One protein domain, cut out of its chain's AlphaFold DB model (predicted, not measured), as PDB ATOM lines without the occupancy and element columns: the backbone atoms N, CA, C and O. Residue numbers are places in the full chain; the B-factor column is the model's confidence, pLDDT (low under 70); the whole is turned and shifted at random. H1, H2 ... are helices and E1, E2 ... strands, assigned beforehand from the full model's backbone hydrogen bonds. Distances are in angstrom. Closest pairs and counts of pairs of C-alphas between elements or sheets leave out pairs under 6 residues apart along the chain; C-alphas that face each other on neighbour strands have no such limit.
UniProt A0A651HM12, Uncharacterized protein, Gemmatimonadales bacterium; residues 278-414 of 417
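What this domain is: This is residues 278 to 414 of the 417 residues of an uncharacterized protein of Gemmatimonadales bacterium (UniProt A0A651HM12). Amid little regular structure, two sheets, E1-E2-E5 and E4-E3-E6, make a sandwich, their strands crossed at 55 degrees. Residues 353 to 359 stick out, between H1 and E4. The printed part has 137 residues, 50 in named elements, mostly strand, in the order E1 E2 E3 H1 E4 E5 E6; both sheets are antiparallel. It is compact, with radius of gyration of the C-alphas 14.9 A and spans of 43 by 34 by 33 A.

How they stand to each other: E1, residues 284 to 292, and E2, residues 300 to 308, form a hairpin, with N 287 and O 305 2.9 A apart. E5, residues 388 to 395, is antiparallel to E2, with N 302 and O 393 at 2.8 A. E3, residues 318 to 323, is antiparallel to E4, residues 364 to 369, with N 320 and O 367 at 2.8 A, and to E6, residues 407 to 412, with N 321 and O 409 at 2.8 A. H1, residues 340 to 345, only grazes this sheet; its O i to N i+4 pairs are within hydrogen-bond range.

Where its parts are: E1, 24.0 A long, begins at C-alpha 284 (149.446, 144.509, 111.626); E2 is 26.0 A. E6 ends at C-alpha 412 (147.304, 134.226, 107.095).

The domain as a whole: The printed part has no cut. Long links join E3 to H1, H1 to E4, E4 to E5 and E5 to E6. Low-confidence residues include 326 to 364.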
ATOM      1  N   VAL A 278     143.380 134.194 104.578       84.62
ATOM      2  CA  VAL A 278     142.571 135.199 105.269       84.62
ATOM      3  C   VAL A 278     143.356 136.500 105.316       84.62
ATOM      4  O   VAL A 278     144.484 136.504 105.810       84.62
ATOM      5  N   ASP A 279     142.769 137.590 104.821       88.38
ATOM      6  CA  ASP A 279     143.335 138.927 104.999       88.38
ATOM      7  C   ASP A 279     143.278 139.314 106.480       88.38
ATOM      8  O   ASP A 279     142.212 139.330 107.096       88.38
ATOM      9  N   VAL A 280     144.444 139.596 107.048       90.00
ATOM     10  CA  VAL A 280     144.635 140.017 108.437       90.00
ATOM     11  C   VAL A 280     145.382 141.348 108.508       90.00
ATOM     12  O   VAL A 280     145.894 141.700 109.563       90.00
ATOM     13  N   THR A 281     145.437 142.113 107.413       91.12
ATOM     14  CA  THR A 281     146.199 143.370 107.306       91.12
ATOM     15  C   THR A 281     145.865 144.345 108.433       91.12
ATOM     16  O   THR A 281     146.770 144.905 109.037       91.12
ATOM     17  N   GLY A 282     144.586 144.478 108.806       91.94
ATOM     18  CA  GLY A 282     144.158 145.364 109.897       91.94
ATOM     19  C   GLY A 282     144.694 144.992 111.289       91.94
ATOM     20  O   GLY A 282     144.509 145.756 112.231       91.94
ATOM     21  N   HIS A 283     145.333 143.829 111.446       92.06
ATOM     22  CA  HIS A 283     145.942 143.395 112.705       92.06
ATOM     23  C   HIS A 283     147.420 143.779 112.803       92.06
ATOM     24  O   HIS A 283     148.019 143.600 113.865       92.06
ATOM     25  N   PHE A 284     148.015 144.282 111.717       93.12
ATOM     26  CA  PHE A 284     149.446 144.509 111.626       93.12
ATOM     27  C   PHE A 284     149.792 145.927 111.196       93.12
ATOM     28  O   PHE A 284     149.170 146.509 110.314       93.12
ATOM     29  N   GLU A 285     150.850 146.444 111.802       93.50
ATOM     30  CA  GLU A 285     151.585 147.600 111.314       93.50
ATOM     31  C   GLU A 285     152.825 147.089 110.582       93.50
ATOM     32  O   GLU A 285     153.529 146.202 111.077       93.50
ATOM     33  N   ILE A 286     153.056 147.600 109.376       90.44
ATOM     34  CA  ILE A 286     154.185 147.213 108.537       90.44
ATOM     35  C   ILE A 286     155.092 148.426 108.420       90.44
ATOM     36  O   ILE A 286     154.645 149.499 108.028       90.44
ATOM     37  N   GLU A 287     156.369 148.240 108.720       91.25
ATOM     38  CA  GLU A 287     157.377 149.285 108.633       91.25
ATOM     39  C   GLU A 287     158.549 148.807 107.778       91.25
ATOM     40  O   GLU A 287     159.032 147.678 107.906       91.25
ATOM     41  N   ALA A 288     159.031 149.681 106.899       87.94
ATOM     42  CA  ALA A 288     160.257 149.455 106.154       87.94
ATOM     43  C   ALA A 288     161.408 150.158 106.882       87.94
ATOM     44  O   ALA A 288     161.482 151.386 106.922       87.94
ATOM     45  N   GLY A 289     162.311 149.367 107.452       86.69
ATOM     46  CA  GLY A 289     163.499 149.832 108.154       86.69
ATOM     47  C   GLY A 289     164.503 150.552 107.245       86.69
ATOM     48  O   GLY A 289     164.268 150.735 106.046       86.69
ATOM     49  N   PRO A 290     165.655 150.974 107.792       86.25
ATOM     50  CA  PRO A 290     166.664 151.682 107.021       86.25
ATOM     51  C   PRO A 290     167.244 150.801 105.911       86.25
ATOM     52  O   PRO A 290     167.460 149.598 106.077       86.25
ATOM     53  N   THR A 291     167.520 151.426 104.771       84.75
ATOM     54  CA  THR A 291     168.198 150.788 103.645       84.75
ATOM     55  C   THR A 291     169.700 150.734 103.918       84.75
ATOM     56  O   THR A 291     170.333 151.765 104.141       84.75
ATOM     57  N   ARG A 292     170.275 149.534 103.884       85.06
ATOM     58  CA  ARG A 292     171.716 149.290 103.951       85.06
ATOM     59  C   ARG A 292     172.297 149.143 102.540       85.06
ATOM     60  O   ARG A 292     171.609 148.638 101.643       85.06
ATOM     61  N   PRO A 293     173.544 149.590 102.309       81.88
ATOM     62  CA  PRO A 293     174.229 149.342 101.045       81.88
ATOM     63  C   PRO A 293     174.401 147.829 100.803       81.88
ATOM     64  O   PRO A 293     174.433 147.069 101.773       81.88
ATOM     65  N   PRO A 294     174.493 147.382  99.535       77.69
ATOM     66  CA  PRO A 294     174.833 145.997  99.217       77.69
ATOM     67  C   PRO A 294     176.157 145.604  99.881       77.69
ATOM     68  O   PRO A 294     177.154 146.306  99.717       77.69
ATOM     69  N   GLU A 295     176.181 144.475 100.594       71.69
ATOM     70  CA  GLU A 295     177.443 143.838 101.005       71.69
ATOM     71  C   GLU A 295     178.155 143.238  99.779       71.69
ATOM     72  O   GLU A 295     179.371 143.344  99.651       71.69
ATOM     73  N   GLU A 296     177.378 142.695  98.830       65.25
ATOM     74  CA  GLU A 296     177.827 142.209  97.522       65.25
ATOM     75  C   GLU A 296     176.743 142.483  96.452       65.25
ATOM     76  O   GLU A 296     175.553 142.247  96.679       65.25
ATOM     77  N   GLY A 297     177.137 142.967  95.266       71.19
ATOM     78  CA  GLY A 297     176.237 143.205  94.126       71.19
ATOM     79  C   GLY A 297     175.575 144.592  94.085       71.19
ATOM     80  O   GLY A 297     176.120 145.571  94.583       71.19
ATOM     81  N   PHE A 298     174.410 144.686  93.433       69.38
ATOM     82  CA  PHE A 298     173.680 145.945  93.178       69.38
ATOM     83  C   PHE A 298     172.394 146.103  94.010       69.38
ATOM     84  O   PHE A 298     171.651 147.063  93.829       69.38
ATOM     85  N   ALA A 299     172.104 145.156  94.906       78.06
ATOM     86  CA  ALA A 299     170.857 145.110  95.665       78.06
ATOM     87  C   ALA A 299     171.041 145.675  97.077       78.06
ATOM     88  O   ALA A 299     171.803 145.132  97.874       78.06
ATOM     89  N   HIS A 300     170.297 146.716  97.420       81.19
ATOM     90  CA  HIS A 300     170.239 147.198  98.790       81.19
ATOM     91  C   HIS A 300     169.547 146.186  99.705       81.19
ATOM     92  O   HIS A 300     168.649 145.468  99.272       81.19
ATOM     93  N   ILE A 301     169.924 146.162 100.983       82.00
ATOM     94  CA  ILE A 301     169.270 145.326 101.998       82.00
ATOM     95  C   ILE A 301     168.391 146.226 102.859       82.00
ATOM     96  O   ILE A 301     168.866 147.212 103.414       82.00
ATOM     97  N   GLN A 302     167.118 145.893 103.010       84.31
ATOM     98  CA  GLN A 302     166.186 146.618 103.866       84.31
ATOM     99  C   GLN A 302     165.452 145.630 104.759       84.31
ATOM    100  O   GLN A 302     165.135 144.532 104.331       84.31
ATOM    101  N   THR A 303     165.188 145.985 106.009       85.19
ATOM    102  CA  THR A 303     164.428 145.112 106.909       85.19
ATOM    103  C   THR A 303     162.968 145.528 106.881       85.19
ATOM    104  O   THR A 303     162.667 146.675 107.181       85.19
ATOM    105  N   LEU A 304     162.064 144.620 106.528       84.50
ATOM    106  CA  LEU A 304     160.627 144.815 106.670       84.50
ATOM    107  C   LEU A 304     160.198 144.247 108.025       84.50
ATOM    108  O   LEU A 304     160.360 143.051 108.269       84.50
ATOM    109  N   SER A 305     159.680 145.092 108.908       87.75
ATOM    110  CA  SER A 305     159.114 144.679 110.191       87.75
ATOM    111  C   SER A 305     157.596 144.678 110.132       87.75
ATOM    112  O   SER A 305     156.976 145.582 109.584       87.75
ATOM    113  N   ILE A 306     157.003 143.646 110.716       88.38
ATOM    114  CA  ILE A 306     155.565 143.447 110.821       88.38
ATOM    115  C   ILE A 306     155.255 143.283 112.296       88.38
ATOM    116  O   ILE A 306     155.670 142.302 112.919       88.38
ATOM    117  N   ARG A 307     154.525 144.238 112.853       91.25
ATOM    118  CA  ARG A 307     154.153 144.259 114.261       91.25
ATOM    119  C   ARG A 307     152.682 143.935 114.413       91.25
ATOM    120  O   ARG A 307     151.850 144.567 113.774       91.25
ATOM    121  N   ASN A 308     152.345 142.978 115.273       92.25
ATOM    122  CA  ASN A 308     150.949 142.728 115.626       92.25
ATOM    123  C   ASN A 308     150.444 143.875 116.514       92.25
ATOM    124  O   ASN A 308     150.813 143.967 117.683       92.25
ATOM    125  N   VAL A 309     149.608 144.751 115.965       94.56
ATOM    126  CA  VAL A 309     148.983 145.870 116.692       94.56
ATOM    127  C   VAL A 309     147.585 145.530 117.200       94.56
ATOM    128  O   VAL A 309     146.972 146.314 117.928       94.56
ATOM    129  N   SER A 310     147.067 144.350 116.851       92.00
ATOM    130  CA  SER A 310     145.795 143.878 117.376       92.00
ATOM    131  C   SER A 310     145.905 143.486 118.854       92.00
ATOM    132  O   SER A 310     146.981 143.249 119.405       92.00
ATOM    133  N   ARG A 311     144.750 143.383 119.519       88.31
ATOM    134  CA  ARG A 311     144.660 142.864 120.897       88.31
ATOM    135  C   ARG A 311     144.736 141.336 120.958       88.31
ATOM    136  O   ARG A 311     144.737 140.764 122.052       88.31
ATOM    137  N   GLU A 312     144.769 140.683 119.801       87.69
ATOM    138  CA  GLU A 312     144.672 139.242 119.656       87.69
ATOM    139  C   GLU A 312     145.984 138.656 119.129       87.69
ATOM    140  O   GLU A 312     146.673 139.266 118.315       87.69
ATOM    141  N   PRO A 313     146.384 137.472 119.599       86.75
ATOM    142  CA  PRO A 313     147.516 136.768 119.018       86.75
ATOM    143  C   PRO A 313     147.197 136.299 117.589       86.75
ATOM    144  O   PRO A 313     146.076 135.872 117.309       86.75
ATOM    145  N   VAL A 314     148.193 136.289 116.702       86.31
ATOM    146  CA  VAL A 314     148.019 135.792 115.326       86.31
ATOM    147  C   VAL A 314     148.964 134.629 115.046       86.31
ATOM    148  O   VAL A 314     150.136 134.660 115.405       86.31
ATOM    149  N   LEU A 315     148.440 133.581 114.411       83.88
ATOM    150  CA  LEU A 315     149.177 132.369 114.064       83.88
ATOM    151  C   LEU A 315     149.951 132.527 112.741       83.88
ATOM    152  O   LEU A 315     149.398 133.042 111.770       83.88
ATOM    153  N   SER A 316     151.192 132.040 112.699       76.44
ATOM    154  CA  SER A 316     152.042 131.944 111.506       76.44
ATOM    155  C   SER A 316     151.798 130.637 110.711       76.44
ATOM    156  O   SER A 316     151.263 129.676 111.278       76.44
ATOM    157  N   PRO A 317     152.204 130.546 109.425       75.44
ATOM    158  CA  PRO A 317     152.964 131.527 108.637       75.44
ATOM    159  C   PRO A 317     152.118 132.720 108.164       75.44
ATOM    160  O   PRO A 317     150.963 132.572 107.753       75.44
ATOM    161  N   LEU A 318     152.718 133.914 108.208       82.69
ATOM    162  CA  LEU A 318     152.150 135.129 107.628       82.69
ATOM    163  C   LEU A 318     152.718 135.324 106.222       82.69
ATOM    164  O   LEU A 318     153.864 134.990 105.953       82.69
ATOM    165  N   HIS A 319     151.921 135.879 105.326       83.50
ATOM    166  CA  HIS A 319     152.280 136.142 103.943       83.50
ATOM    167  C   HIS A 319     152.057 137.622 103.679       83.50
ATOM    168  O   HIS A 319     150.924 138.090 103.723       83.50
ATOM    169  N   VAL A 320     153.122 138.368 103.424       84.44
ATOM    170  CA  VAL A 320     153.022 139.770 103.035       84.44
ATOM    171  C   VAL A 320     153.014 139.880 101.529       84.44
ATOM    172  O   VAL A 320     153.945 139.440 100.862       84.44
ATOM    173  N   VAL A 321     151.968 140.501 101.007       83.38
ATOM    174  CA  VAL A 321     151.851 140.871  99.604       83.38
ATOM    175  C   VAL A 321     152.149 142.354  99.498       83.38
ATOM    176  O   VAL A 321     151.421 143.175 100.052       83.38
ATOM    177  N   LEU A 322     153.236 142.682  98.812       81.12
ATOM    178  CA  LEU A 322     153.605 144.046  98.466       81.12
ATOM    179  C   LEU A 322     153.195 144.300  97.022       81.12
ATOM    180  O   LEU A 322     153.635 143.583  96.126       81.12
ATOM    181  N   ARG A 323     152.391 145.331  96.797       79.75
ATOM    182  CA  ARG A 323     152.121 145.896  95.485       79.75
ATOM    183  C   ARG A 323     152.951 147.156  95.310       79.75
ATOM    184  O   ARG A 323     152.843 148.075  96.118       79.75
ATOM    185  N   THR A 324     153.778 147.204  94.277       73.88
ATOM    186  CA  THR A 324     154.658 148.332  93.974       73.88
ATOM    187  C   THR A 324     154.181 149.070  92.721       73.88
ATOM    188  O   THR A 324     153.633 148.454  91.800       73.88
ATOM    189  N   PRO A 325     154.360 150.400  92.649       70.25
ATOM    190  CA  PRO A 325     154.225 151.116  91.391       70.25
ATOM    191  C   PRO A 325     155.300 150.648  90.396       70.25
ATOM    192  O   PRO A 325     156.385 150.200  90.768       70.25
ATOM    193  N   GLU A 326     154.964 150.713  89.113       64.56
ATOM    194  CA  GLU A 326     155.754 150.151  88.018       64.56
ATOM    195  C   GLU A 326     157.188 150.720  87.965       64.56
ATOM    196  O   GLU A 326     157.376 151.932  87.969       64.56
ATOM    197  N   GLY A 327     158.199 149.843  87.887       60.47
ATOM    198  CA  GLY A 327     159.594 150.218  87.602       60.47
ATOM    199  C   GLY A 327     160.497 150.544  88.802       60.47
ATOM    200  O   GLY A 327     161.704 150.674  88.609       60.47
ATOM    201  N   ASP A 328     159.967 150.612  90.025       59.31
ATOM    202  CA  ASP A 328     160.704 151.183  91.168       59.31
ATOM    203  C   ASP A 328     161.396 150.165  92.088       59.31
ATOM    204  O   ASP A 328     162.333 150.512  92.815       59.31
ATOM    205  N   LEU A 329     160.947 148.909  92.099       66.31
ATOM    206  CA  LEU A 329     161.400 147.936  93.087       66.31
ATOM    207  C   LEU A 329     161.427 146.520  92.513       66.31
ATOM    208  O   LEU A 329     160.393 145.956  92.179       66.31
ATOM    209  N   THR A 330     162.613 145.920  92.461       67.06
ATOM    210  CA  THR A 330     162.772 144.483  92.225       67.06
ATOM    211  C   THR A 330     163.233 143.834  93.522       67.06
ATOM    212  O   THR A 330     164.304 144.175  94.033       67.06
ATOM    213  N   LEU A 331     162.440 142.896  94.053       66.12
ATOM    214  CA  LEU A 331     162.879 142.029  95.147       66.12
ATOM    215  C   LEU A 331     163.799 140.927  94.618       66.12
ATOM    216  O   LEU A 331     163.446 140.208  93.686       66.12
ATOM    217  N   LEU A 332     164.978 140.780  95.224       55.97
ATOM    218  CA  LEU A 332     166.008 139.831  94.797       55.97
ATOM    219  C   LEU A 332     166.240 138.749  95.854       55.97
ATOM    220  O   LEU A 332     166.424 139.044  97.027       55.97
ATOM    221  N   GLY A 333     166.290 137.478  95.453       45.59
ATOM    222  CA  GLY A 333     166.724 136.389  96.342       45.59
ATOM    223  C   GLY A 333     165.714 135.931  97.401       45.59
ATOM    224  O   GLY A 333     166.051 135.075  98.216       45.59
ATOM    225  N   TYR A 334     164.477 136.425  97.370       50.34
ATOM    226  CA  TYR A 334     163.381 135.846  98.146       50.34
ATOM    227  C   TYR A 334     162.739 134.774  97.293       50.34
ATOM    228  O   TYR A 334     162.339 135.035  96.159       50.34
ATOM    229  N   ARG A 335     162.650 133.552  97.826       45.22
ATOM    230  CA  ARG A 335     161.717 132.580  97.263       45.22
ATOM    231  C   ARG A 335     160.342 133.222  97.396       45.22
ATOM    232  O   ARG A 335     159.859 133.360  98.518       45.22
ATOM    233  N   TYR A 336     159.765 133.656  96.274       51.78
ATOM    234  CA  TYR A 336     158.343 133.968  96.179       51.78
ATOM    235  C   TYR A 336     157.613 132.874  96.940       51.78
ATOM    236  O   TYR A 336     157.886 131.697  96.686       51.78
ATOM    237  N   ALA A 337     156.793 133.229  97.932       50.69
ATOM    238  CA  ALA A 337     156.115 132.187  98.684       50.69
ATOM    239  C   ALA A 337     155.333 131.335  97.673       50.69
ATOM    240  O   ALA A 337     154.463 131.830  96.961       50.69
ATOM    241  N   THR A 338     155.686 130.058  97.562       53.59
ATOM    242  CA  THR A 338     155.067 129.126  96.615       53.59
ATOM    243  C   THR A 338     153.742 128.606  97.160       53.59
ATOM    244  O   THR A 338     153.353 127.490  96.839       53.59
ATOM    245  N   HIS A 339     153.090 129.354  98.060       58.22
ATOM    246  CA  HIS A 339     151.866 128.902  98.699       58.22
ATOM    247  C   HIS A 339     150.732 128.976  97.671       58.22
ATOM    248  O   HIS A 339     150.290 130.088  97.354       58.22
ATOM    249  N   PRO A 340     150.229 127.836  97.156       64.50
ATOM    250  CA  PRO A 340     149.380 127.840  95.968       64.50
ATOM    251  C   PRO A 340     148.077 128.608  96.181       64.50
ATOM    252  O   PRO A 340     147.616 129.287  95.276       64.50
ATOM    253  N   SER A 341     147.507 128.587  97.393       66.31
ATOM    254  CA  SER A 341     146.285 129.356  97.674       66.31
ATOM    255  C   SER A 341     146.498 130.862  97.766       66.31
ATOM    256  O   SER A 341     145.573 131.611  97.462       66.31
ATOM    257  N   VAL A 342     147.687 131.328  98.165       64.56
ATOM    258  CA  VAL A 342     147.988 132.765  98.155       64.56
ATOM    259  C   VAL A 342     148.202 133.208  96.720       64.56
ATOM    260  O   VAL A 342     147.592 134.174  96.286       64.56
ATOM    261  N   GLN A 343     148.971 132.444  95.950       67.12
ATOM    262  CA  GLN A 343     149.145 132.692  94.524       67.12
ATOM    263  C   GLN A 343     147.800 132.719  93.779       67.12
ATOM    264  O   GLN A 343     147.486 133.712  93.127       67.12
ATOM    265  N   ALA A 344     146.945 131.713  93.990       68.06
ATOM    266  CA  ALA A 344     145.608 131.647  93.405       68.06
ATOM    267  C   ALA A 344     144.702 132.815  93.835       68.06
ATOM    268  O   ALA A 344     143.989 133.370  93.002       68.06
ATOM    269  N   ALA A 345     144.748 133.236  95.106       66.56
ATOM    270  CA  ALA A 345     143.970 134.384  95.588       66.56
ATOM    271  C   ALA A 345     144.375 135.708  94.922       66.56
ATOM    272  O   ALA A 345     143.564 136.631  94.852       66.56
ATOM    273  N   PHE A 346     145.607 135.789  94.423       67.06
ATOM    274  CA  PHE A 346     146.142 136.945  93.711       67.06
ATOM    275  C   PHE A 346     146.194 136.767  92.192       67.06
ATOM    276  O   PHE A 346     146.707 137.648  91.507       67.06
ATOM    277  N   GLY A 347     145.663 135.661  91.654       63.94
ATOM    278  CA  GLY A 347     145.729 135.365  90.221       63.94
ATOM    279  C   GLY A 347     147.160 135.210  89.697       63.94
ATOM    280  O   GLY A 347     147.409 135.438  88.519       63.94
ATOM    281  N   LEU A 348     148.108 134.863  90.571       63.75
ATOM    282  CA  LEU A 348     149.486 134.560  90.207       63.75
ATOM    283  C   LEU A 348     149.522 133.093  89.772       63.75
ATOM    284  O   LEU A 348     149.585 132.209  90.620       63.75
ATOM    285  N   ASP A 349     149.414 132.819  88.474       57.12
ATOM    286  CA  ASP A 349     149.506 131.446  87.974       57.12
ATOM    287  C   ASP A 349     150.987 131.005  87.941       57.12
ATOM    288  O   ASP A 349     151.789 131.615  87.225       57.12
ATOM    289  N   PRO A 350     151.405 129.985  88.718       51.59
ATOM    290  CA  PRO A 350     152.799 129.543  88.747       51.59
ATOM    291  C   PRO A 350     153.295 128.982  87.404       51.59
ATOM    292  O   PRO A 350     154.509 128.914  87.205       51.59
ATOM    293  N   LEU A 351     152.394 128.591  86.492       44.47
ATOM    294  CA  LEU A 351     152.737 127.992  85.196       44.47
ATOM    295  C   LEU A 351     152.744 128.993  84.029       44.47
ATOM    296  O   LEU A 351     153.469 128.773  83.063       44.47
ATOM    297  N   GLU A 352     152.033 130.123  84.119       44.38
ATOM    298  CA  GLU A 352     152.063 131.154  83.062       44.38
ATOM    299  C   GLU A 352     153.363 131.981  83.054       44.38
ATOM    300  O   GLU A 352     153.670 132.649  82.070       44.38
ATOM    301  N   ALA A 353     154.183 131.908  84.110       45.75
ATOM    302  CA  ALA A 353     155.500 132.553  84.147       45.75
ATOM    303  C   ALA A 353     156.526 131.922  83.177       45.75
ATOM    304  O   ALA A 353     157.611 132.476  82.984       45.75
ATOM    305  N   VAL A 354     156.208 130.765  82.585       43.56
ATOM    306  CA  VAL A 354     157.117 129.994  81.723       43.56
ATOM    307  C   VAL A 354     157.078 130.461  80.258       43.56
ATOM    308  O   VAL A 354     158.081 130.319  79.561       43.56
ATOM    309  N   ASP A 355     156.008 131.129  79.807       43.72
ATOM    310  CA  ASP A 355     155.823 131.519  78.393       43.72
ATOM    311  C   ASP A 355     156.390 132.902  78.008       43.72
ATOM    312  O   ASP A 355     156.044 133.489  76.984       43.72
ATOM    313  N   GLY A 356     157.354 133.412  78.777       42.59
ATOM    314  CA  GLY A 356     158.273 134.436  78.270       42.59
ATOM    315  C   GLY A 356     157.706 135.850  78.110       42.59
ATOM    316  O   GLY A 356     158.382 136.680  77.501       42.59
ATOM    317  N   ASP A 357     156.546 136.166  78.696       43.22
ATOM    318  CA  ASP A 357     156.132 137.556  78.929       43.22
ATOM    319  C   ASP A 357     156.435 137.977  80.382       43.22
ATOM    320  O   ASP A 357     155.584 137.882  81.272       43.22
ATOM    321  N   PRO A 358     157.660 138.458  80.672       45.50
ATOM    322  CA  PRO A 358     158.060 138.871  82.011       45.50
ATOM    323  C   PRO A 358     157.398 140.188  82.457       45.50
ATOM    324  O   PRO A 358     157.871 140.779  83.432       45.50
ATOM    325  N   GLN A 359     156.381 140.701  81.747       41.38
ATOM    326  CA  GLN A 359     155.664 141.936  82.086       41.38
ATOM    327  C   GLN A 359     154.319 141.734  82.797       41.38
ATOM    328  O   GLN A 359     153.759 142.727  83.267       41.38
ATOM    329  N   ARG A 360     153.807 140.505  82.972       46.06
ATOM    330  CA  ARG A 360     152.586 140.296  83.773       46.06
ATOM    331  C   ARG A 360     152.853 140.527  85.268       46.06
ATOM    332  O   ARG A 360     153.427 139.703  85.969       46.06
ATOM    333  N   ASP A 361     152.462 141.727  85.693       53.34
ATOM    334  CA  ASP A 361     152.382 142.287  87.045       53.34
ATOM    335  C   ASP A 361     153.624 142.078  87.940       53.34
ATOM    336  O   ASP A 361     153.538 141.633  89.085       53.34
ATOM    337  N   ARG A 362     154.794 142.555  87.470       52.91
ATOM    338  CA  ARG A 362     156.027 142.769  88.285       52.91
ATOM    339  C   ARG A 362     155.814 143.595  89.564       52.91
ATOM    340  O   ARG A 362     156.747 143.790  90.335       52.91
ATOM    341  N   ARG A 363     154.606 144.117  89.743       58.53
ATOM    342  CA  ARG A 363     154.153 144.930  90.856       58.53
ATOM    343  C   ARG A 363     153.869 144.095  92.097       58.53
ATOM    344  O   ARG A 363     153.897 144.653  93.181       58.53
ATOM    345  N   LEU A 364     153.568 142.799  91.975       64.38
ATOM    346  CA  LEU A 364     153.197 141.963  93.119       64.38
ATOM    347  C   LEU A 364     154.382 141.141  93.619       64.38
ATOM    348  O   LEU A 364     154.943 140.305  92.914       64.38
ATOM    349  N   HIS A 365     154.725 141.337  94.886       70.75
ATOM    350  CA  HIS A 365     155.754 140.576  95.566       70.75
ATOM    351  C   HIS A 365     155.185 139.886  96.798       70.75
ATOM    352  O   HIS A 365     154.573 140.523  97.651       70.75
ATOM    353  N   LEU A 366     155.425 138.584  96.910       70.50
ATOM    354  CA  LEU A 366     154.908 137.756  97.990       70.50
ATOM    355  C   LEU A 366     156.052 137.282  98.894       70.50
ATOM    356  O   LEU A 366     156.915 136.516  98.465       70.50
ATOM    357  N   ILE A 367     156.028 137.725 100.148       72.94
ATOM    358  CA  ILE A 367     157.041 137.460 101.170       72.94
ATOM    359  C   ILE A 367     156.416 136.608 102.275       72.94
ATOM    360  O   ILE A 367     155.485 137.034 102.953       72.94
ATOM    361  N   GLU A 368     156.936 135.404 102.492       70.88
ATOM    362  CA  GLU A 368     156.563 134.586 103.648       70.88
ATOM    363  C   GLU A 368     157.307 135.097 104.891       70.88
ATOM    364  O   GLU A 368     158.537 135.150 104.912       70.88
ATOM    365  N   VAL A 369     156.569 135.461 105.938       68.44
ATOM    366  CA  VAL A 369     157.118 135.846 107.237       68.44
ATOM    367  C   VAL A 369     156.806 134.770 108.265       68.44
ATOM    368  O   VAL A 369     155.678 134.602 108.738       68.44
ATOM    369  N   VAL A 370     157.864 134.055 108.633       64.75
ATOM    370  CA  VAL A 370     157.889 133.139 109.769       64.75
ATOM    371  C   VAL A 370     158.597 133.873 110.906       64.75
ATOM    372  O   VAL A 370     159.773 134.204 110.761       64.75
ATOM    373  N   PRO A 371     157.919 134.183 112.022       56.97
ATOM    374  CA  PRO A 371     158.564 134.903 113.110       56.97
ATOM    375  C   PRO A 371     159.743 134.086 113.677       56.97
ATOM    376  O   PRO A 371     159.579 132.911 114.010       56.97
ATOM    377  N   GLY A 372     160.924 134.702 113.832       50.88
ATOM    378  CA  GLY A 372     162.111 134.101 114.467       50.88
ATOM    379  C   GLY A 372     163.359 134.007 113.589       50.88
ATOM    380  O   GLY A 372     163.286 133.892 112.373       50.88
ATOM    381  N   THR A 373     164.534 134.060 114.222       36.25
ATOM    382  CA  THR A 373     165.836 134.016 113.545       36.25
ATOM    383  C   THR A 373     166.343 132.579 113.418       36.25
ATOM    384  O   THR A 373     166.911 132.044 114.367       36.25
ATOM    385  N   GLY A 374     166.185 131.985 112.234       37.34
ATOM    386  CA  GLY A 374     166.913 130.786 111.800       37.34
ATOM    387  C   GLY A 374     166.452 129.455 112.417       37.34
ATOM    388  O   GLY A 374     166.273 129.340 113.622       37.34
ATOM    389  N   PHE A 375     166.383 128.418 111.576       28.02
ATOM    390  CA  PHE A 375     165.961 127.031 111.870       28.02
ATOM    391  C   PHE A 375     164.440 126.793 111.834       28.02
ATOM    392  O   PHE A 375     163.682 127.749 111.944       28.02
ATOM    393  N   PRO A 376     164.020 125.555 111.480       39.66
ATOM    394  CA  PRO A 376     163.105 125.249 110.373       39.66
ATOM    395  C   PRO A 376     161.738 125.920 110.500       39.66
ATOM    396  O   PRO A 376     161.340 126.307 111.589       39.66
ATOM    397  N   ARG A 377     161.011 126.025 109.379       52.94
ATOM    398  CA  ARG A 377     159.602 126.447 109.318       52.94
ATOM    399  C   ARG A 377     158.782 125.623 110.318       52.94
ATOM    400  O   ARG A 377     158.322 124.544 109.970       52.94
ATOM    401  N   ILE A 378     158.652 126.083 111.560       50.31
ATOM    402  CA  ILE A 378     157.742 125.482 112.531       50.31
ATOM    403  C   ILE A 378     156.398 126.163 112.264       50.31
ATOM    404  O   ILE A 378     156.252 127.341 112.614       50.31
ATOM    405  N   PRO A 379     155.447 125.500 111.576       58.00
ATOM    406  CA  PRO A 379     154.096 126.024 111.477       58.00
ATOM    407  C   PRO A 379     153.548 126.289 112.880       58.00
ATOM    408  O   PRO A 379     153.900 125.613 113.844       58.00
ATOM    409  N   GLY A 380     152.706 127.310 112.998       62.94
ATOM    410  CA  GLY A 380     151.993 127.574 114.236       62.94
ATOM    411  C   GLY A 380     152.768 128.338 115.308       62.94
ATOM    412  O   GLY A 380     152.399 128.244 116.478       62.94
ATOM    413  N   ARG A 381     153.801 129.121 114.967       75.62
ATOM    414  CA  ARG A 381     154.297 130.137 115.911       75.62
ATOM    415  C   ARG A 381     153.241 131.229 116.069       75.62
ATOM    416  O   ARG A 381     152.599 131.637 115.105       75.62
ATOM    417  N   VAL A 382     153.080 131.722 117.288       79.19
ATOM    418  CA  VAL A 382     152.167 132.822 117.593       79.19
ATOM    419  C   VAL A 382     152.939 134.133 117.631       79.19
ATOM    420  O   VAL A 382     153.966 134.202 118.298       79.19
ATOM    421  N   LEU A 383     152.431 135.156 116.942       84.06
ATOM    422  CA  LEU A 383     152.848 136.542 117.126       84.06
ATOM    423  C   LEU A 383     151.920 137.195 118.155       84.06
ATOM    424  O   LEU A 383     150.737 137.433 117.880       84.06
ATOM    425  N   ALA A 384     152.433 137.430 119.360       85.25
ATOM    426  CA  ALA A 384     151.678 138.026 120.455       85.25
ATOM    427  C   ALA A 384     151.319 139.502 120.175       85.25
ATOM    428  O   ALA A 384     151.978 140.152 119.360       85.25
ATOM    429  N   PRO A 385     150.302 140.069 120.853       87.56
ATOM    430  CA  PRO A 385     150.026 141.503 120.799       87.56
ATOM    431  C   PRO A 385     151.271 142.336 121.125       87.56
ATOM    432  O   PRO A 385     151.893 142.162 122.172       87.56
ATOM    433  N   GLY A 386     151.627 143.248 120.225       87.12
ATOM    434  CA  GLY A 386     152.801 144.109 120.318       87.12
ATOM    435  C   GLY A 386     154.118 143.479 119.854       87.12
ATOM    436  O   GLY A 386     155.090 144.224 119.733       87.12
ATOM    437  N   GLU A 387     154.164 142.169 119.583       86.88
ATOM    438  CA  GLU A 387     155.351 141.475 119.070       86.88
ATOM    439  C   GLU A 387     155.570 141.792 117.586       86.88
ATOM    440  O   GLU A 387     154.617 141.951 116.814       86.88
ATOM    441  N   SER A 388     156.842 141.860 117.190       84.88
ATOM    442  CA  SER A 388     157.255 142.120 115.815       84.88
ATOM    443  C   SER A 388     157.998 140.927 115.227       84.88
ATOM    444  O   SER A 388     158.862 140.332 115.871       84.88
ATOM    445  N   ALA A 389     157.697 140.618 113.971       84.00
ATOM    446  CA  ALA A 389     158.506 139.761 113.122       84.00
ATOM    447  C   ALA A 389     159.222 140.629 112.087       84.00
ATOM    448  O   ALA A 389     158.636 141.573 111.565       84.00
ATOM    449  N   SER A 390     160.469 140.301 111.768       81.88
ATOM    450  CA  SER A 390     161.247 141.046 110.783       81.88
ATOM    451  C   SER A 390     161.779 140.107 109.718       81.88
ATOM    452  O   SER A 390     162.253 139.014 110.025       81.88
ATOM    453  N   VAL A 391     161.725 140.555 108.471       79.50
ATOM    454  CA  VAL A 391     162.297 139.869 107.319       79.50
ATOM    455  C   VAL A 391     163.233 140.839 106.616       79.50
ATOM    456  O   VAL A 391     162.855 141.954 106.264       79.50
ATOM    457  N   GLU A 392     164.491 140.453 106.455       79.69
ATOM    458  CA  GLU A 392     165.378 141.194 105.561       79.69
ATOM    459  C   GLU A 392     164.889 140.963 104.142       79.69
ATOM    460  O   GLU A 392     164.607 139.822 103.806       79.69
ATOM    461  N   ILE A 393     164.799 142.016 103.340       78.62
ATOM    462  CA  ILE A 393     164.506 142.019 101.909       78.62
ATOM    463  C   ILE A 393     165.672 142.649 101.143       78.62
ATOM    464  O   ILE A 393     166.344 143.553 101.638       78.62
ATOM    465  N   ARG A 394     165.916 142.192  99.916       78.50
ATOM    466  CA  ARG A 394     166.900 142.773  98.997       78.50
ATOM    467  C   ARG A 394     166.145 143.473  97.887       78.50
ATOM    468  O   ARG A 394     165.307 142.850  97.243       78.50
ATOM    469  N   VAL A 395     166.442 144.745  97.682       78.12
ATOM    470  CA  VAL A 395     165.687 145.665  96.830       78.12
ATOM    471  C   VAL A 395     166.644 146.423  95.908       78.12
ATOM    472  O   VAL A 395     167.723 146.837  96.326       78.12
ATOM    473  N   THR A 396     166.276 146.629  94.645       78.38
ATOM    474  CA  THR A 396     167.063 147.464  93.707       78.38
ATOM    475  C   THR A 396     166.877 148.970  93.926       78.38
ATOM    476  O   THR A 396     167.651 149.764  93.404       78.38
ATOM    477  N   GLY A 397     165.872 149.365  94.712       74.12
ATOM    478  CA  GLY A 397     165.572 150.743  95.103       74.12
ATOM    479  C   GLY A 397     165.049 150.795  96.540       74.12
ATOM    480  O   GLY A 397     164.750 149.764  97.131       74.12
ATOM    481  N   ARG A 398     164.947 151.984  97.144       77.06
ATOM    482  CA  ARG A 398     164.443 152.119  98.523       77.06
ATOM    483  C   ARG A 398     162.944 151.802  98.584       77.06
ATOM    484  O   ARG A 398     162.154 152.517  97.970       77.06
ATOM    485  N   LEU A 399     162.553 150.808  99.388       79.25
ATOM    486  CA  LEU A 399     161.148 150.574  99.723       79.25
ATOM    487  C   LEU A 399     160.657 151.728 100.606       79.25
ATOM    488  O   LEU A 399     161.246 152.018 101.651       79.25
ATOM    489  N   SER A 400     159.583 152.383 100.177       83.12
ATOM    490  CA  SER A 400     158.898 153.433 100.927       83.12
ATOM    491  C   SER A 400     157.407 153.138 100.877       83.12
ATOM    492  O   SER A 400     156.802 153.205  99.810       83.12
ATOM    493  N   LEU A 401     156.851 152.762 102.032       83.12
ATOM    494  CA  LEU A 401     155.457 152.325 102.150       83.12
ATOM    495  C   LEU A 401     154.469 153.489 101.960       83.12
ATOM    496  O   LEU A 401     153.337 153.266 101.556       83.12
ATOM    497  N   ASP A 402     154.925 154.725 102.182       83.75
ATOM    498  CA  ASP A 402     154.128 155.951 102.030       83.75
ATOM    499  C   ASP A 402     154.013 156.432 100.574       83.75
ATOM    500  O   ASP A 402     153.377 157.451 100.293       83.75
ATOM    501  N   ARG A 403     154.671 155.751  99.623       81.56
ATOM    502  CA  ARG A 403     154.611 156.154  98.215       81.56
ATOM    503  C   ARG A 403     153.214 155.900  97.637       81.56
ATOM    504  O   ARG A 403     152.659 154.819  97.831       81.56
ATOM    505  N   PRO A 404     152.669 156.838  96.840       76.00
ATOM    506  CA  PRO A 404     151.425 156.608  96.115       76.00
ATOM    507  C   PRO A 404     151.505 155.348  95.243       76.00
ATOM    508  O   PRO A 404     152.482 155.145  94.524       76.00
ATOM    509  N   GLY A 405     150.463 154.515  95.294       73.75
ATOM    510  CA  GLY A 405     150.393 153.265  94.527       73.75
ATOM    511  C   GLY A 405     151.125 152.083  95.163       73.75
ATOM    512  O   GLY A 405     151.096 150.992  94.596       73.75
ATOM    513  N   PHE A 406     151.748 152.279  96.327       81.81
ATOM    514  CA  PHE A 406     152.242 151.185  97.141       81.81
ATOM    515  C   PHE A 406     151.126 150.621  98.031       81.81
ATOM    516  O   PHE A 406     150.375 151.369  98.654       81.81
ATOM    517  N   GLU A 407     151.024 149.298  98.108       84.31
ATOM    518  CA  GLU A 407     150.067 148.601  98.972       84.31
ATOM    519  C   GLU A 407     150.780 147.434  99.655       84.31
ATOM    520  O   GLU A 407     151.416 146.624  98.990       84.31
ATOM    521  N   ALA A 408     150.682 147.319 100.977       85.81
ATOM    522  CA  ALA A 408     151.168 146.149 101.700       85.81
ATOM    523  C   ALA A 408     150.012 145.498 102.449       85.81
ATOM    524  O   ALA A 408     149.327 146.146 103.239       85.81
ATOM    525  N   ARG A 409     149.805 144.206 102.203       87.75
ATOM    526  CA  ARG A 409     148.752 143.414 102.838       87.75
ATOM    527  C   ARG A 409     149.333 142.184 103.499       87.75
ATOM    528  O   ARG A 409     150.255 141.572 102.966       87.75
ATOM    529  N   VAL A 410     148.781 141.812 104.647       87.00
ATOM    530  CA  VAL A 410     149.190 140.628 105.404       87.00
ATOM    531  C   VAL A 410     148.093 139.584 105.332       87.00
ATOM    532  O   VAL A 410     146.941 139.833 105.676       87.00
ATOM    533  N   PHE A 411     148.479 138.382 104.939       85.19
ATOM    534  CA  PHE A 411     147.616 137.228 104.809       85.19
ATOM    535  C   PHE A 411     148.054 136.127 105.752       85.19
ATOM    536  O   PHE A 411     149.236 135.817 105.881       85.19
ATOM    537  N   ARG A 412     147.083 135.471 106.371       85.12
ATOM    538  CA  ARG A 412     147.304 134.226 107.095       85.12
ATOM    539  C   ARG A 412     146.884 133.072 106.199       85.12
ATOM    540  O   ARG A 412     145.724 133.009 105.786       85.12
ATOM    541  N   ALA A 413     147.800 132.147 105.921       72.69
ATOM    542  CA  ALA A 413     147.430 130.916 105.233       72.69
ATOM    543  C   ALA A 413     146.509 130.088 106.139       72.69
ATOM    544  O   ALA A 413     146.771 129.927 107.334       72.69
ATOM    545  N   ARG A 414     145.415 129.561 105.585       70.75
ATOM    546  CA  ARG A 414     144.691 128.479 106.250       70.75
ATOM    547  C   ARG A 414     145.519 127.214 106.066       70.75
ATOM    548  O   ARG A 414     145.814 126.844 104.936       70.75
TER     549      ARG A 414